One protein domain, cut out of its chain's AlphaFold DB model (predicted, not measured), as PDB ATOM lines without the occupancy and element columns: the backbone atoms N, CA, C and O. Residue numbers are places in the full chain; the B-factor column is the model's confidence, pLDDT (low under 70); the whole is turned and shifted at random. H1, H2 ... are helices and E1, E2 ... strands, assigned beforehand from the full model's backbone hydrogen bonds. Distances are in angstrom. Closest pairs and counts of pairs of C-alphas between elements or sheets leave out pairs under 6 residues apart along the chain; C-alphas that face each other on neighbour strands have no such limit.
ATOM      1  N   PHE A  18     241.198 269.837 248.349       65.00
ATOM      2  CA  PHE A  18     241.579 270.112 249.733       65.00
ATOM      3  C   PHE A  18     240.375 270.008 250.639       65.00
ATOM      4  O   PHE A  18     239.319 270.554 250.318       65.00
ATOM      5  N   HIS A  19     240.565 269.401 251.807       71.62
ATOM      6  CA  HIS A  19     239.478 269.250 252.767       71.62
ATOM      7  C   HIS A  19     239.042 270.588 253.377       71.62
ATOM      8  O   HIS A  19     237.863 270.794 253.658       71.62
ATOM      9  N   TYR A  20     239.982 271.525 253.548       81.75
ATOM     10  CA  TYR A  20     239.726 272.797 254.216       81.75
ATOM     11  C   TYR A  20     239.829 273.993 253.272       81.75
ATOM     12  O   TYR A  20     240.735 274.105 252.443       81.75
ATOM     13  N   ARG A  21     238.902 274.941 253.451       86.00
ATOM     14  CA  ARG A  21     238.890 276.201 252.702       86.00
ATOM     15  C   ARG A  21     240.129 277.028 253.026       86.00
ATOM     16  O   ARG A  21     240.549 277.112 254.184       86.00
ATOM     17  N   TYR A  22     240.666 277.682 252.000       89.06
ATOM     18  CA  TYR A  22     241.720 278.672 252.170       89.06
ATOM     19  C   TYR A  22     241.244 279.816 253.074       89.06
ATOM     20  O   TYR A  22     240.140 280.334 252.899       89.06
ATOM     21  N   CYS A  23     242.086 280.220 254.023       90.50
ATOM     22  CA  CYS A  23     241.852 281.389 254.855       90.50
ATOM     23  C   CYS A  23     243.097 282.284 254.875       90.50
ATOM     24  O   CYS A  23     244.133 281.860 255.384       90.50
ATOM     25  N   PRO A  24     243.001 283.539 254.400       93.00
ATOM     26  CA  PRO A  24     244.141 284.454 254.381       93.00
ATOM     27  C   PRO A  24     244.573 284.903 255.784       93.00
ATOM     28  O   PRO A  24     245.718 285.296 255.977       93.00
ATOM     29  N   VAL A  25     243.668 284.868 256.768       94.19
ATOM     30  CA  VAL A  25     244.011 285.176 258.165       94.19
ATOM     31  C   VAL A  25     244.883 284.065 258.741       94.19
ATOM     32  O   VAL A  25     245.930 284.357 259.310       94.19
ATOM     33  N   TRP A  26     244.489 282.804 258.534       94.19
ATOM     34  CA  TRP A  26     245.296 281.661 258.953       94.19
ATOM     35  C   TRP A  26     246.627 281.595 258.201       94.19
ATOM     36  O   TRP A  26     247.650 281.358 258.822       94.19
ATOM     37  N   ASP A  27     246.638 281.876 256.897       95.06
ATOM     38  CA  ASP A  27     247.871 281.917 256.106       95.06
ATOM     39  C   ASP A  27     248.915 282.883 256.684       95.06
ATOM     40  O   ASP A  27     250.059 282.493 256.902       95.06
ATOM     41  N   ARG A  28     248.502 284.113 257.018       96.06
ATOM     42  CA  ARG A  28     249.380 285.085 257.683       96.06
ATOM     43  C   ARG A  28     249.768 284.655 259.093       96.06
ATOM     44  O   ARG A  28     250.916 284.840 259.473       96.06
ATOM     45  N   GLY A  29     248.829 284.097 259.858       95.12
ATOM     46  CA  GLY A  29     249.102 283.599 261.206       95.12
ATOM     47  C   GLY A  29     250.149 282.488 261.205       95.12
ATOM     48  O   GLY A  29     251.094 282.539 261.981       95.12
ATOM     49  N   LEU A  30     250.031 281.538 260.278       96.06
ATOM     50  CA  LEU A  30     250.988 280.453 260.108       96.06
ATOM     51  C   LEU A  30     252.344 280.959 259.606       96.06
ATOM     52  O   LEU A  30     253.375 280.516 260.099       96.06
ATOM     53  N   ALA A  31     252.363 281.896 258.653       96.06
ATOM     54  CA  ALA A  31     253.606 282.520 258.201       96.06
ATOM     55  C   ALA A  31     254.333 283.223 259.357       96.06
ATOM     56  O   ALA A  31     255.516 282.965 259.563       96.06
ATOM     57  N   LYS A  32     253.607 284.017 260.155       95.38
ATOM     58  CA  LYS A  32     254.136 284.671 261.358       95.38
ATOM     59  C   LYS A  32     254.687 283.648 262.351       95.38
ATOM     60  O   LYS A  32     255.796 283.803 262.835       95.38
ATOM     61  N   LEU A  33     253.942 282.575 262.613       95.56
ATOM     62  CA  LEU A  33     254.356 281.524 263.541       95.56
ATOM     63  C   LEU A  33     255.662 280.840 263.111       95.56
ATOM     64  O   LEU A  33     256.490 280.530 263.955       95.56
ATOM     65  N   MET A  34     255.865 280.628 261.809       95.69
ATOM     66  CA  MET A  34     257.113 280.063 261.285       95.69
ATOM     67  C   MET A  34     258.285 281.056 261.277       95.69
ATOM     68  O   MET A  34     259.429 280.629 261.166       95.69
ATOM     69  N   GLU A  35     258.011 282.361 261.304       95.62
ATOM     70  CA  GLU A  35     259.031 283.418 261.246       95.62
ATOM     71  C   GLU A  35     259.459 283.893 262.637       95.62
ATOM     72  O   GLU A  35     260.639 284.150 262.859       95.62
ATOM     73  N   GLU A  36     258.510 284.002 263.562       95.69
ATOM     74  CA  GLU A  36     258.713 284.545 264.908       95.69
ATOM     75  C   GLU A  36     258.637 283.471 266.001       95.69
ATOM     76  O   GLU A  36     259.171 283.662 267.092       95.69
ATOM     77  N   GLY A  37     257.965 282.351 265.727       95.00
ATOM     78  CA  GLY A  37     257.797 281.265 266.682       95.00
ATOM     79  C   GLY A  37     258.962 280.280 266.691       95.00
ATOM     80  O   GLY A  37     259.783 280.213 265.776       95.00
ATOM     81  N   VAL A  38     258.996 279.462 267.738       95.12
ATOM     82  CA  VAL A  38     259.952 278.367 267.905       95.12
ATOM     83  C   VAL A  38     259.225 277.047 267.683       95.12
ATOM     84  O   VAL A  38     258.219 276.770 268.336       95.12
ATOM     85  N   LEU A  39     259.733 276.223 266.766       96.25
ATOM     86  CA  LEU A  39     259.286 274.840 266.612       96.25
ATOM     87  C   LEU A  39     259.868 274.012 267.763       96.25
ATOM     88  O   LEU A  39     261.075 273.787 267.813       96.25
ATOM     89  N   LEU A  40     259.013 273.591 268.695       94.69
ATOM     90  CA  LEU A  40     259.422 272.854 269.890       94.69
ATOM     91  C   LEU A  40     259.560 271.354 269.623       94.69
ATOM     92  O   LEU A  40     260.510 270.723 270.076       94.69
ATOM     93  N   GLU A  41     258.590 270.777 268.915       93.31
ATOM     94  CA  GLU A  41     258.539 269.339 268.661       93.31
ATOM     95  C   GLU A  41     257.768 269.045 267.372       93.31
ATOM     96  O   GLU A  41     256.776 269.701 267.048       93.31
ATOM     97  N   VAL A  42     258.192 267.998 266.663       92.75
ATOM     98  CA  VAL A  42     257.382 267.333 265.641       92.75
ATOM     99  C   VAL A  42     257.170 265.884 266.060       92.75
ATOM    100  O   VAL A  42     258.108 265.085 266.084       92.75
ATOM    101  N   ARG A  43     255.923 265.511 266.360       90.00
ATOM    102  CA  ARG A  43     255.584 264.149 266.785       90.00
ATOM    103  C   ARG A  43     254.198 263.735 266.324       90.00
ATOM    104  O   ARG A  43     253.256 264.512 266.363       90.00
ATOM    105  N   ASN A  44     254.066 262.479 265.894       87.88
ATOM    106  CA  ASN A  44     252.790 261.870 265.492       87.88
ATOM    107  C   ASN A  44     252.001 262.688 264.444       87.88
ATOM    108  O   ASN A  44     250.774 262.690 264.451       87.88
ATOM    109  N   GLY A  45     252.696 263.386 263.541       89.75
ATOM    110  CA  GLY A  45     252.051 264.244 262.544       89.75
ATOM    111  C   GLY A  45     251.523 265.567 263.102       89.75
ATOM    112  O   GLY A  45     250.664 266.185 262.478       89.75
ATOM    113  N   ILE A  46     252.025 266.007 264.254       93.50
ATOM    114  CA  ILE A  46     251.722 267.299 264.866       93.50
ATOM    115  C   ILE A  46     253.035 268.060 265.037       93.50
ATOM    116  O   ILE A  46     254.012 267.509 265.541       93.50
ATOM    117  N   ALA A  47     253.053 269.312 264.591       95.38
ATOM    118  CA  ALA A  47     254.116 270.262 264.876       95.38
ATOM    119  C   ALA A  47     253.639 271.193 265.991       95.38
ATOM    120  O   ALA A  47     252.604 271.849 265.845       95.38
ATOM    121  N   LEU A  48     254.385 271.225 267.089       96.88
ATOM    122  CA  LEU A  48     254.134 272.088 268.233       96.88
ATOM    123  C   LEU A  48     255.018 273.329 268.131       96.88
ATOM    124  O   LEU A  48     256.244 273.226 268.145       96.88
ATOM    125  N   PHE A  49     254.391 274.495 268.065       97.12
ATOM    126  CA  PHE A  49     255.071 275.783 268.059       97.12
ATOM    127  C   PHE A  49     254.781 276.568 269.332       97.12
ATOM    128  O   PHE A  49     253.664 276.529 269.847       97.12
ATOM    129  N   GLU A  50     255.760 277.352 269.765       96.38
ATOM    130  CA  GLU A  50     255.589 278.408 270.757       96.38
ATOM    131  C   GLU A  50     255.782 279.779 270.107       96.38
ATOM    132  O   GLU A  50     256.760 280.006 269.396       96.38
ATOM    133  N   CYS A  51     254.860 280.708 270.348       95.81
ATOM    134  CA  CYS A  51     254.990 282.106 269.936       95.81
ATOM    135  C   CYS A  51     254.210 282.990 270.905       95.81
ATOM    136  O   CYS A  51     253.094 282.641 271.284       95.81
ATOM    137  N   ASP A  52     254.773 284.131 271.305       93.38
ATOM    138  CA  ASP A  52     254.128 285.068 272.240       93.38
ATOM    139  C   ASP A  52     253.619 284.384 273.538       93.38
ATOM    140  O   ASP A  52     252.539 284.697 274.043       93.38
ATOM    141  N   SER A  53     254.390 283.417 274.061       93.19
ATOM    142  CA  SER A  53     254.047 282.588 275.235       93.19
ATOM    143  C   SER A  53     252.768 281.751 275.087       93.19
ATOM    144  O   SER A  53     252.144 281.384 276.085       93.19
ATOM    145  N   ARG A  54     252.369 281.452 273.848       95.31
ATOM    146  CA  ARG A  54     251.248 280.570 273.513       95.31
ATOM    147  C   ARG A  54     251.718 279.364 272.730       95.31
ATOM    148  O   ARG A  54     252.666 279.456 271.948       95.31
ATOM    149  N   LEU A  55     251.011 278.256 272.912       96.69
ATOM    150  CA  LEU A  55     251.287 276.996 272.237       96.69
ATOM    151  C   LEU A  55     250.306 276.769 271.093       96.69
ATOM    152  O   LEU A  55     249.096 276.937 271.245       96.69
ATOM    153  N   TYR A  56     250.833 276.342 269.952       96.75
ATOM    154  CA  TYR A  56     250.076 276.096 268.733       96.75
ATOM    155  C   TYR A  56     250.388 274.702 268.207       96.75
ATOM    156  O   TYR A  56     251.531 274.399 267.871       96.75
ATOM    157  N   GLU A  57     249.362 273.866 268.085       96.06
ATOM    158  CA  GLU A  57     249.489 272.537 267.493       96.06
ATOM    159  C   GLU A  57     248.973 272.553 266.062       96.06
ATOM    160  O   GLU A  57     247.797 272.829 265.802       96.06
ATOM    161  N   ILE A  58     249.850 272.234 265.115       95.06
ATOM    162  CA  ILE A  58     249.538 272.239 263.689       95.06
ATOM    163  C   ILE A  58     249.611 270.821 263.153       95.06
ATOM    164  O   ILE A  58     250.587 270.106 263.378       95.06
ATOM    165  N   PHE A  59     248.599 270.425 262.383       93.06
ATOM    166  CA  PHE A  59     248.622 269.136 261.714       93.06
ATOM    167  C   PHE A  59     249.617 269.157 260.561       93.06
ATOM    168  O   PHE A  59     249.482 269.921 259.606       93.06
ATOM    169  N   VAL A  60     250.601 268.273 260.643       91.06
ATOM    170  CA  VAL A  60     251.653 268.054 259.642       91.06
ATOM    171  C   VAL A  60     251.749 266.571 259.259       91.06
ATOM    172  O   VAL A  60     252.767 266.111 258.748       91.06
ATOM    173  N   GLY A  61     250.690 265.811 259.553       83.69
ATOM    174  CA  GLY A  61     250.594 264.373 259.342       83.69
ATOM    175  C   GLY A  61     250.284 263.959 257.901       83.69
ATOM    176  O   GLY A  61     250.388 264.735 256.954       83.69
ATOM    177  N   MET A  62     249.930 262.678 257.759       67.94
ATOM    178  CA  MET A  62     249.810 261.959 256.486       67.94
ATOM    179  C   MET A  62     248.880 262.651 255.481       67.94
ATOM    180  O   MET A  62     247.710 262.897 255.763       67.94
ATOM    181  N   GLY A  63     249.390 262.841 254.264       64.62
ATOM    182  CA  GLY A  63     248.604 263.272 253.113       64.62
ATOM    183  C   GLY A  63     248.450 264.787 253.003       64.62
ATOM    184  O   GLY A  63     248.149 265.509 253.949       64.62
ATOM    185  N   PHE A  64     248.634 265.283 251.787       64.25
ATOM    186  CA  PHE A  64     248.648 266.712 251.514       64.25
ATOM    187  C   PHE A  64     247.293 267.409 251.732       64.25
ATOM    188  O   PHE A  64     247.261 268.579 252.102       64.25
ATOM    189  N   GLN A  65     246.180 266.686 251.573       65.44
ATOM    190  CA  GLN A  65     244.812 267.209 251.709       65.44
ATOM    191  C   GLN A  65     244.493 267.768 253.108       65.44
ATOM    192  O   GLN A  65     243.582 268.590 253.249       65.44
ATOM    193  N   HIS A  66     245.248 267.336 254.122       72.38
ATOM    194  CA  HIS A  66     245.054 267.657 255.534       72.38
ATOM    195  C   HIS A  66     246.243 268.435 256.120       72.38
ATOM    196  O   HIS A  66     246.351 268.575 257.324       72.38
ATOM    197  N   PHE A  67     247.154 268.962 255.309       86.00
ATOM    198  CA  PHE A  67     248.384 269.554 255.832       86.00
ATOM    199  C   PHE A  67     248.225 271.030 256.244       86.00
ATOM    200  O   PHE A  67     247.593 271.820 255.542       86.00
ATOM    201  N   GLY A  68     248.853 271.424 257.355       89.25
ATOM    202  CA  GLY A  68     249.087 272.822 257.728       89.25
ATOM    203  C   GLY A  68     247.885 273.570 258.309       89.25
ATOM    204  O   GLY A  68     247.798 274.790 258.147       89.25
ATOM    205  N   PHE A  69     246.945 272.878 258.956       91.19
ATOM    206  CA  PHE A  69     245.847 273.512 259.694       91.19
ATOM    207  C   PHE A  69     246.070 273.448 261.209       91.19
ATOM    208  O   PHE A  69     246.692 272.518 261.720       91.19
ATOM    209  N   LEU A  70     245.528 274.433 261.924       93.31
ATOM    210  CA  LEU A  70     245.572 274.500 263.385       93.31
ATOM    211  C   LEU A  70     244.635 273.450 264.010       93.31
ATOM    212  O   LEU A  70     243.440 273.431 263.703       93.31
ATOM    213  N   ILE A  71     245.175 272.594 264.877       93.06
ATOM    214  CA  ILE A  71     244.433 271.568 265.627       93.06
ATOM    215  C   ILE A  71     244.024 272.103 266.991       93.06
ATOM    216  O   ILE A  71     242.884 271.904 267.405       93.06
ATOM    217  N   SER A  72     244.946 272.758 267.690       94.00
ATOM    218  CA  SER A  72     244.709 273.292 269.023       94.00
ATOM    219  C   SER A  72     245.565 274.532 269.279       94.00
ATOM    220  O   SER A  72     246.574 274.765 268.608       94.00
ATOM    221  N   MET A  73     245.125 275.344 270.234       94.12
ATOM    222  CA  MET A  73     245.874 276.479 270.764       94.12
ATOM    223  C   MET A  73     245.762 276.455 272.286       94.12
ATOM    224  O   MET A  73     244.650 276.352 272.799       94.12
ATOM    225  N   ASP A  74     246.883 276.530 272.999       93.81
ATOM    226  CA  ASP A  74     246.938 276.477 274.468       93.81
ATOM    227  C   ASP A  74     246.143 275.285 275.050       93.81
ATOM    228  O   ASP A  74     245.366 275.425 275.990       93.81
ATOM    229  N   ALA A  75     246.292 274.103 274.434       90.31
ATOM    230  CA  ALA A  75     245.548 272.869 274.734       90.31
ATOM    231  C   ALA A  75     244.019 272.928 274.501       90.31
ATOM    232  O   ALA A  75     243.302 271.970 274.802       90.31
ATOM    233  N   HIS A  76     243.500 274.003 273.905       94.00
ATOM    234  CA  HIS A  76     242.113 274.093 273.462       94.00
ATOM    235  C   HIS A  76     241.975 273.632 272.012       94.00
ATOM    236  O   HIS A  76     242.499 274.258 271.088       94.00
ATOM    237  N   ALA A  77     241.241 272.538 271.808       94.06
ATOM    238  CA  ALA A  77     240.979 271.996 270.482       94.06
ATOM    239  C   ALA A  77     240.160 272.973 269.622       94.06
ATOM    240  O   ALA A  77     239.147 273.525 270.057       94.06
ATOM    241  N   ILE A  78     240.585 273.143 268.373       91.31
ATOM    242  CA  ILE A  78     239.862 273.893 267.353       91.31
ATOM    243  C   ILE A  78     238.803 272.989 266.734       91.31
ATOM    244  O   ILE A  78     239.099 271.893 266.237       91.31
ATOM    245  N   ASP A  79     237.569 273.489 266.734       89.69
ATOM    246  CA  ASP A  79     236.441 272.828 266.093       89.69
ATOM    247  C   ASP A  79     236.730 272.539 264.614       89.69
ATOM    248  O   ASP A  79     237.303 273.359 263.890       89.69
ATOM    249  N   GLU A  80     236.310 271.368 264.143       85.75
ATOM    250  CA  GLU A  80     236.599 270.934 262.782       85.75
ATOM    251  C   GLU A  80     236.008 271.877 261.722       85.75
ATOM    252  O   GLU A  80     236.652 272.135 260.701       85.75
ATOM    253  N   SER A  81     234.843 272.480 261.981       85.81
ATOM    254  CA  SER A  81     234.221 273.450 261.070       85.81
ATOM    255  C   SER A  81     235.002 274.769 260.978       85.81
ATOM    256  O   SER A  81     234.915 275.489 259.970       85.81
ATOM    257  N   ALA A  82     235.806 275.075 262.001       85.75
ATOM    258  CA  ALA A  82     236.660 276.253 262.077       85.75
ATOM    259  C   ALA A  82     238.048 276.027 261.461       85.75
ATOM    260  O   ALA A  82     238.754 277.001 261.199       85.75
ATOM    261  N   ARG A  83     238.430 274.779 261.155       89.19
ATOM    262  CA  ARG A  83     239.719 274.476 260.521       89.19
ATOM    263  C   ARG A  83     239.805 275.088 259.129       89.19
ATOM    264  O   ARG A  83     238.849 275.110 258.342       89.19
ATOM    265  N   ARG A  84     240.979 275.636 258.830       89.44
ATOM    266  CA  ARG A  84     241.271 276.339 257.583       89.44
ATOM    267  C   ARG A  84     242.643 275.955 257.074       89.44
ATOM    268  O   ARG A  84     243.526 275.591 257.839       89.44
ATOM    269  N   ARG A  85     242.810 276.099 255.765       89.06
ATOM    270  CA  ARG A  85     244.069 275.851 255.076       89.06
ATOM    271  C   ARG A  85     244.801 277.161 254.796       89.06
ATOM    272  O   ARG A  85     244.168 278.148 254.414       89.06
ATOM    273  N   ALA A  86     246.120 277.155 254.941       90.69
ATOM    274  CA  ALA A  86     246.978 278.239 254.476       90.69
ATOM    275  C   ALA A  86     247.134 278.215 252.941       90.69
ATOM    276  O   ALA A  86     246.536 277.393 252.236       90.69
ATOM    277  N   SER A  87     247.904 279.150 252.390       90.69
ATOM    278  CA  SER A  87     248.300 279.111 250.987       90.69
ATOM    279  C   SER A  87     249.251 277.940 250.734       90.69
ATOM    280  O   SER A  87     249.898 277.411 251.639       90.69
ATOM    281  N   PHE A  88     249.356 277.534 249.469       87.44
ATOM    282  CA  PHE A  88     250.297 276.491 249.064       87.44
ATOM    283  C   PHE A  88     251.741 276.831 249.409       87.44
ATOM    284  O   PHE A  88     252.461 275.966 249.892       87.44
ATOM    285  N   ALA A  89     252.132 278.089 249.203       90.06
ATOM    286  CA  ALA A  89     253.483 278.553 249.476       90.06
ATOM    287  C   ALA A  89     253.816 278.430 250.970       90.06
ATOM    288  O   ALA A  89     254.864 277.901 251.333       90.06
ATOM    289  N   THR A  90     252.895 278.847 251.840       92.56
ATOM    290  CA  THR A  90     253.063 278.751 253.295       92.56
ATOM    291  C   THR A  90     253.120 277.297 253.759       92.56
ATOM    292  O   THR A  90     253.986 276.939 254.552       92.56
ATOM    293  N   MET A  91     252.260 276.425 253.223       90.81
ATOM    294  CA  MET A  91     252.320 274.990 253.529       90.81
ATOM    295  C   MET A  91     253.618 274.341 253.039       90.81
ATOM    296  O   MET A  91     254.149 273.467 253.715       90.81
ATOM    297  N   GLU A  92     254.156 274.757 251.891       89.62
ATOM    298  CA  GLU A  92     255.443 274.256 251.400       89.62
ATOM    299  C   GLU A  92     256.592 274.639 252.331       89.62
ATOM    300  O   GLU A  92     257.438 273.801 252.638       89.62
ATOM    301  N   ARG A  93     256.593 275.885 252.819       93.69
ATOM    302  CA  ARG A  93     257.553 276.344 253.831       93.69
ATOM    303  C   ARG A  93     257.445 275.513 255.108       93.69
ATOM    304  O   ARG A  93     258.461 275.010 255.576       93.69
ATOM    305  N   LEU A  94     256.226 275.304 255.611       94.25
ATOM    306  CA  LEU A  94     255.987 274.473 256.794       94.25
ATOM    307  C   LEU A  94     256.494 273.043 256.590       94.25
ATOM    308  O   LEU A  94     257.145 272.488 257.468       94.25
ATOM    309  N   LYS A  95     256.236 272.454 255.419       91.25
ATOM    310  CA  LYS A  95     256.704 271.107 255.085       91.25
ATOM    311  C   LYS A  95     258.227 271.005 255.147       91.25
ATOM    312  O   LYS A  95     258.726 270.065 255.755       91.25
ATOM    313  N   ARG A  96     258.952 271.971 254.576       91.69
ATOM    314  CA  ARG A  96     260.424 271.992 254.622       91.69
ATOM    315  C   ARG A  96     260.947 272.075 256.057       91.69
ATOM    316  O   ARG A  96     261.791 271.270 256.420       91.69
ATOM    317  N   LEU A  97     260.382 272.961 256.882       93.06
ATOM    318  CA  LEU A  97     260.753 273.082 258.301       93.06
ATOM    319  C   LEU A  97     260.550 271.766 259.066       93.06
ATOM    320  O   LEU A  97     261.417 271.328 259.816       93.06
ATOM    321  N   VAL A  98     259.412 271.109 258.843       91.75
ATOM    322  CA  VAL A  98     259.087 269.820 259.467       91.75
ATOM    323  C   VAL A  98     260.027 268.707 258.995       91.75
ATOM    324  O   VAL A  98     260.434 267.864 259.789       91.75
ATOM    325  N   GLU A  99     260.370 268.667 257.707       90.88
ATOM    326  CA  GLU A  99     261.314 267.689 257.151       90.88
ATOM    327  C   GLU A  99     262.735 267.887 257.699       90.88
ATOM    328  O   GLU A  99     263.388 266.904 258.056       90.88
ATOM    329  N   GLU A 100     263.193 269.135 257.817       91.75
ATOM    330  CA  GLU A 100     264.488 269.489 258.409       91.75
ATOM    331  C   GLU A 100     264.573 269.056 259.877       91.75
ATOM    332  O   GLU A 100     265.544 268.410 260.280       91.75
ATOM    333  N   GLU A 101     263.530 269.331 260.662       90.38
ATOM    334  CA  GLU A 101     263.482 268.956 262.074       90.38
ATOM    335  C   GLU A 101     263.425 267.434 262.266       90.38
ATOM    336  O   GLU A 101     264.173 266.866 263.064       90.38
ATOM    337  N   ASN A 102     262.618 266.732 261.466       89.19
ATOM    338  CA  ASN A 102     262.590 265.269 261.487       89.19
ATOM    339  C   ASN A 102     263.950 264.656 261.120       89.19
ATOM    340  O   ASN A 102     264.354 263.655 261.716       89.19
ATOM    341  N   ALA A 103     264.671 265.242 260.158       90.00
ATOM    342  CA  ALA A 103     266.009 264.789 259.787       90.00
ATOM    343  C   ALA A 103     267.020 264.997 260.927       90.00
ATOM    344  O   ALA A 103     267.858 264.123 261.172       90.00
ATOM    345  N   ARG A 104     266.920 266.117 261.657       89.44
ATOM    346  CA  ARG A 104     267.732 266.389 262.851       89.44
ATOM    347  C   ARG A 104     267.478 265.353 263.948       89.44
ATOM    348  O   ARG A 104     268.429 264.715 264.397       89.44
ATOM    349  N   ILE A 105     266.212 265.111 264.287       88.31
ATOM    350  CA  ILE A 105     265.802 264.116 265.293       88.31
ATOM    351  C   ILE A 105     266.273 262.709 264.902       88.31
ATOM    352  O   ILE A 105     266.761 261.955 265.744       88.31
ATOM    353  N   ALA A 106     266.149 262.330 263.627       88.31
ATOM    354  CA  ALA A 106     266.600 261.022 263.152       88.31
ATOM    355  C   ALA A 106     268.116 260.836 263.336       88.31
ATOM    356  O   ALA A 106     268.555 259.777 263.786       88.31
ATOM    357  N   LYS A 107     268.903 261.877 263.046       90.81
ATOM    358  CA  LYS A 107     270.360 261.866 263.220       90.81
ATOM    359  C   LYS A 107     270.770 261.797 264.693       90.81
ATOM    360  O   LYS A 107     271.693 261.058 265.030       90.81
ATOM    361  N   GLU A 108     270.090 262.539 265.566       88.62
ATOM    362  CA  GLU A 108     270.314 262.480 267.017       88.62
ATOM    363  C   GLU A 108     270.039 261.061 267.546       88.62
ATOM    364  O   GLU A 108     270.921 260.458 268.161       88.62
ATOM    365  N   ARG A 109     268.903 260.453 267.177       87.81
ATOM    366  CA  ARG A 109     268.567 259.066 267.552       87.81
ATOM    367  C   ARG A 109     269.574 258.039 267.047       87.81
ATOM    368  O   ARG A 109     269.905 257.097 267.763       87.81
ATOM    369  N   GLU A 110     270.064 258.196 265.818       89.62
ATOM    370  CA  GLU A 110     271.095 257.310 265.275       89.62
ATOM    371  C   GLU A 110     272.383 257.396 266.105       89.62
ATOM    372  O   GLU A 110     272.976 256.368 266.438       89.62
ATOM    373  N   SER A 111     272.785 258.608 266.499       89.06
ATOM    374  CA  SER A 111     273.972 258.815 267.332       89.06
ATOM    375  C   SER A 111     273.819 258.207 268.732       89.06
ATOM    376  O   SER A 111     274.727 257.520 269.200       89.06
ATOM    377  N   GLU A 112     272.652 258.362 269.361       90.19
ATOM    378  CA  GLU A 112     272.339 257.765 270.664       90.19
ATOM    379  C   GLU A 112     272.359 256.234 270.598       90.19
ATOM    380  O   GLU A 112     272.951 255.572 271.452       90.19
ATOM    381  N   MET A 113     271.778 255.658 269.543       88.50
ATOM    382  CA  MET A 113     271.764 254.212 269.325       88.50
ATOM    383  C   MET A 113     273.178 253.651 269.120       88.50
ATOM    384  O   MET A 113     273.507 252.599 269.670       88.50
ATOM    385  N   GLN A 114     274.038 254.361 268.384       87.81
ATOM    386  CA  GLN A 114     275.440 253.973 268.210       87.81
ATOM    387  C   GLN A 114     276.226 254.015 269.526       87.81
ATOM    388  O   GLN A 114     277.068 253.145 269.757       87.81
ATOM    389  N   VAL A 115     275.967 255.001 270.391       90.31
ATOM    390  CA  VAL A 115     276.584 255.079 271.725       90.31
ATOM    391  C   VAL A 115     276.112 253.913 272.595       90.31
ATOM    392  O   VAL A 115     276.954 253.190 273.121       90.31
ATOM    393  N   MET A 116     274.800 253.663 272.672       87.50
ATOM    394  CA  MET A 116     274.248 252.546 273.450       87.50
ATOM    395  C   MET A 116     274.780 251.187 272.982       87.50
ATOM    396  O   MET A 116     275.179 250.371 273.810       87.50
ATOM    397  N   MET A 117     274.854 250.945 271.666       86.44
ATOM    398  CA  MET A 117     275.435 249.709 271.128       86.44
ATOM    399  C   MET A 117     276.902 249.536 271.526       86.44
ATOM    400  O   MET A 117     277.312 248.428 271.854       86.44
ATOM    401  N   LYS A 118     277.703 250.609 271.511       85.69
ATOM    402  CA  LYS A 118     279.109 250.541 271.938       85.69
ATOM    403  C   LYS A 118     279.242 250.225 273.423       85.69
ATOM    404  O   LYS A 118     280.127 249.455 273.772       85.69
ATOM    405  N   THR A 119     278.381 250.785 274.272       87.12
ATOM    406  CA  THR A 119     278.362 250.477 275.708       87.12
ATOM    407  C   THR A 119     277.995 249.013 275.954       87.12
ATOM    408  O   THR A 119     278.706 248.337 276.682       87.12
ATOM    409  N   LEU A 120     276.961 248.499 275.280       83.06
ATOM    410  CA  LEU A 120     276.515 247.104 275.413       83.06
ATOM    411  C   LEU A 120     277.523 246.074 274.884       83.06
ATOM    412  O   LEU A 120     277.506 244.933 275.319       83.06
ATOM    413  N   LEU A 121     278.367 246.450 273.917       79.56
ATOM    414  CA  LEU A 121     279.427 245.587 273.378       79.56
ATOM    415  C   LEU A 121     280.740 245.669 274.176       79.56
ATOM    416  O   LEU A 121     281.663 244.907 273.893       79.56
ATOM    417  N   ALA A 122     280.856 246.629 275.098       74.19
ATOM    418  CA  ALA A 122     282.028 246.821 275.949       74.19
ATOM    419  C   ALA A 122     281.888 246.158 277.337       74.19
ATOM    420  O   ALA A 122     282.873 246.128 278.076       74.19
TER     421      ALA A 122
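AT A GLANCE: This is residues 18 to 122 of the 123 residues of an uncharacterized protein of Salmonella enterica (UniProt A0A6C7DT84). A strongly twisted sheet of four strands has two helices over one face, and the far part of the longer helix, H2, sticks out from this small compact body as a long straight arm. H1 and the first part of H2 cross the strands on that face, while residues 106 to 122 stand free, 106 to 120 of them in H2. The printed part has 105 residues, with two named helices and four named strands in the order H1, E1, E2, E3, E4, H2; the sheet runs E1, E2, E3, E4, antiparallel throughout, and the class is mixed, helices and strands. The whole is loose, with a radius of gyration of the C-alphas of 16.3 A, and elongated, spanning 57 by 29 by 23 A.

HOW THE PARTS SIT: Begin with the sheet, a meander, each strand the antiparallel neighbour of the one before: E1, residues 38 to 43, E2, residues 46 to 51, E3, residues 54 to 59, and E4, residues 69 to 73. Look at the hairpin E1 and E2 for N 40 and O 48, 2.8 A apart; in the hairpin E2 and E3, find N 49 and O 56 at 2.9 A; in the hairpin E3 and E4, find N 71 and O 57 at 2.8 A. The edge strands E1 and E4 are apart. H1, residues 24 to 36, is on the sheet at a height of 9.2 A, over E3 and only just over E2, on which 3 of its C-alphas fall; it runs across the strands, at 65 degrees to E3 on the local plane. Its closest C-alphas to E2 are those of Leu 33 and Cys 51, 6.5 A apart. H2, residues 88 to 120, is on the same face at a height of 8.7 A, over E1 and across the strands, at 67 degrees to E1 on the local plane. Its closest C-alphas to E1 are those of Val 98 and Val 42, 6.9 A apart. H2 touches H1 with residues 90 to 94 alone, the closest C-alphas being those of Thr 90 and Ala 31 at 6.2 A; they run the same way at a steep tilt of 39 degrees. In H1 and H2 every O i to N i+4 pair is within hydrogen-bond range.

IN THESE COORDINATES: Find C-alpha 38 at (259.952, 278.367, 267.905), where E1 begins; it measures 14.9 A, E2 16.0 A, E3 16.6 A and E4 11.5 A from first to last C-alpha. H1 starts at C-alpha 24, (244.141, 284.454, 254.381), and measures 18.0 A. H2 runs 47.4 A from C-alpha 88 to C-alpha 120 at (276.515, 247.104, 275.413).

THE WHOLE: The two C-alphas farthest apart, those of Pro 24 and Ala 122, are 57.6 A from each other. Without the stretch that stands free, the body has 88 residues and spans 33 by 27 by 22 A. The printed part has no cut, and the link from E4 to H2, residues 74 to 87, is long. Look for pLDDT under 70 at residue 18 and residues 62 to 65; the mean of the printed part is 89.6.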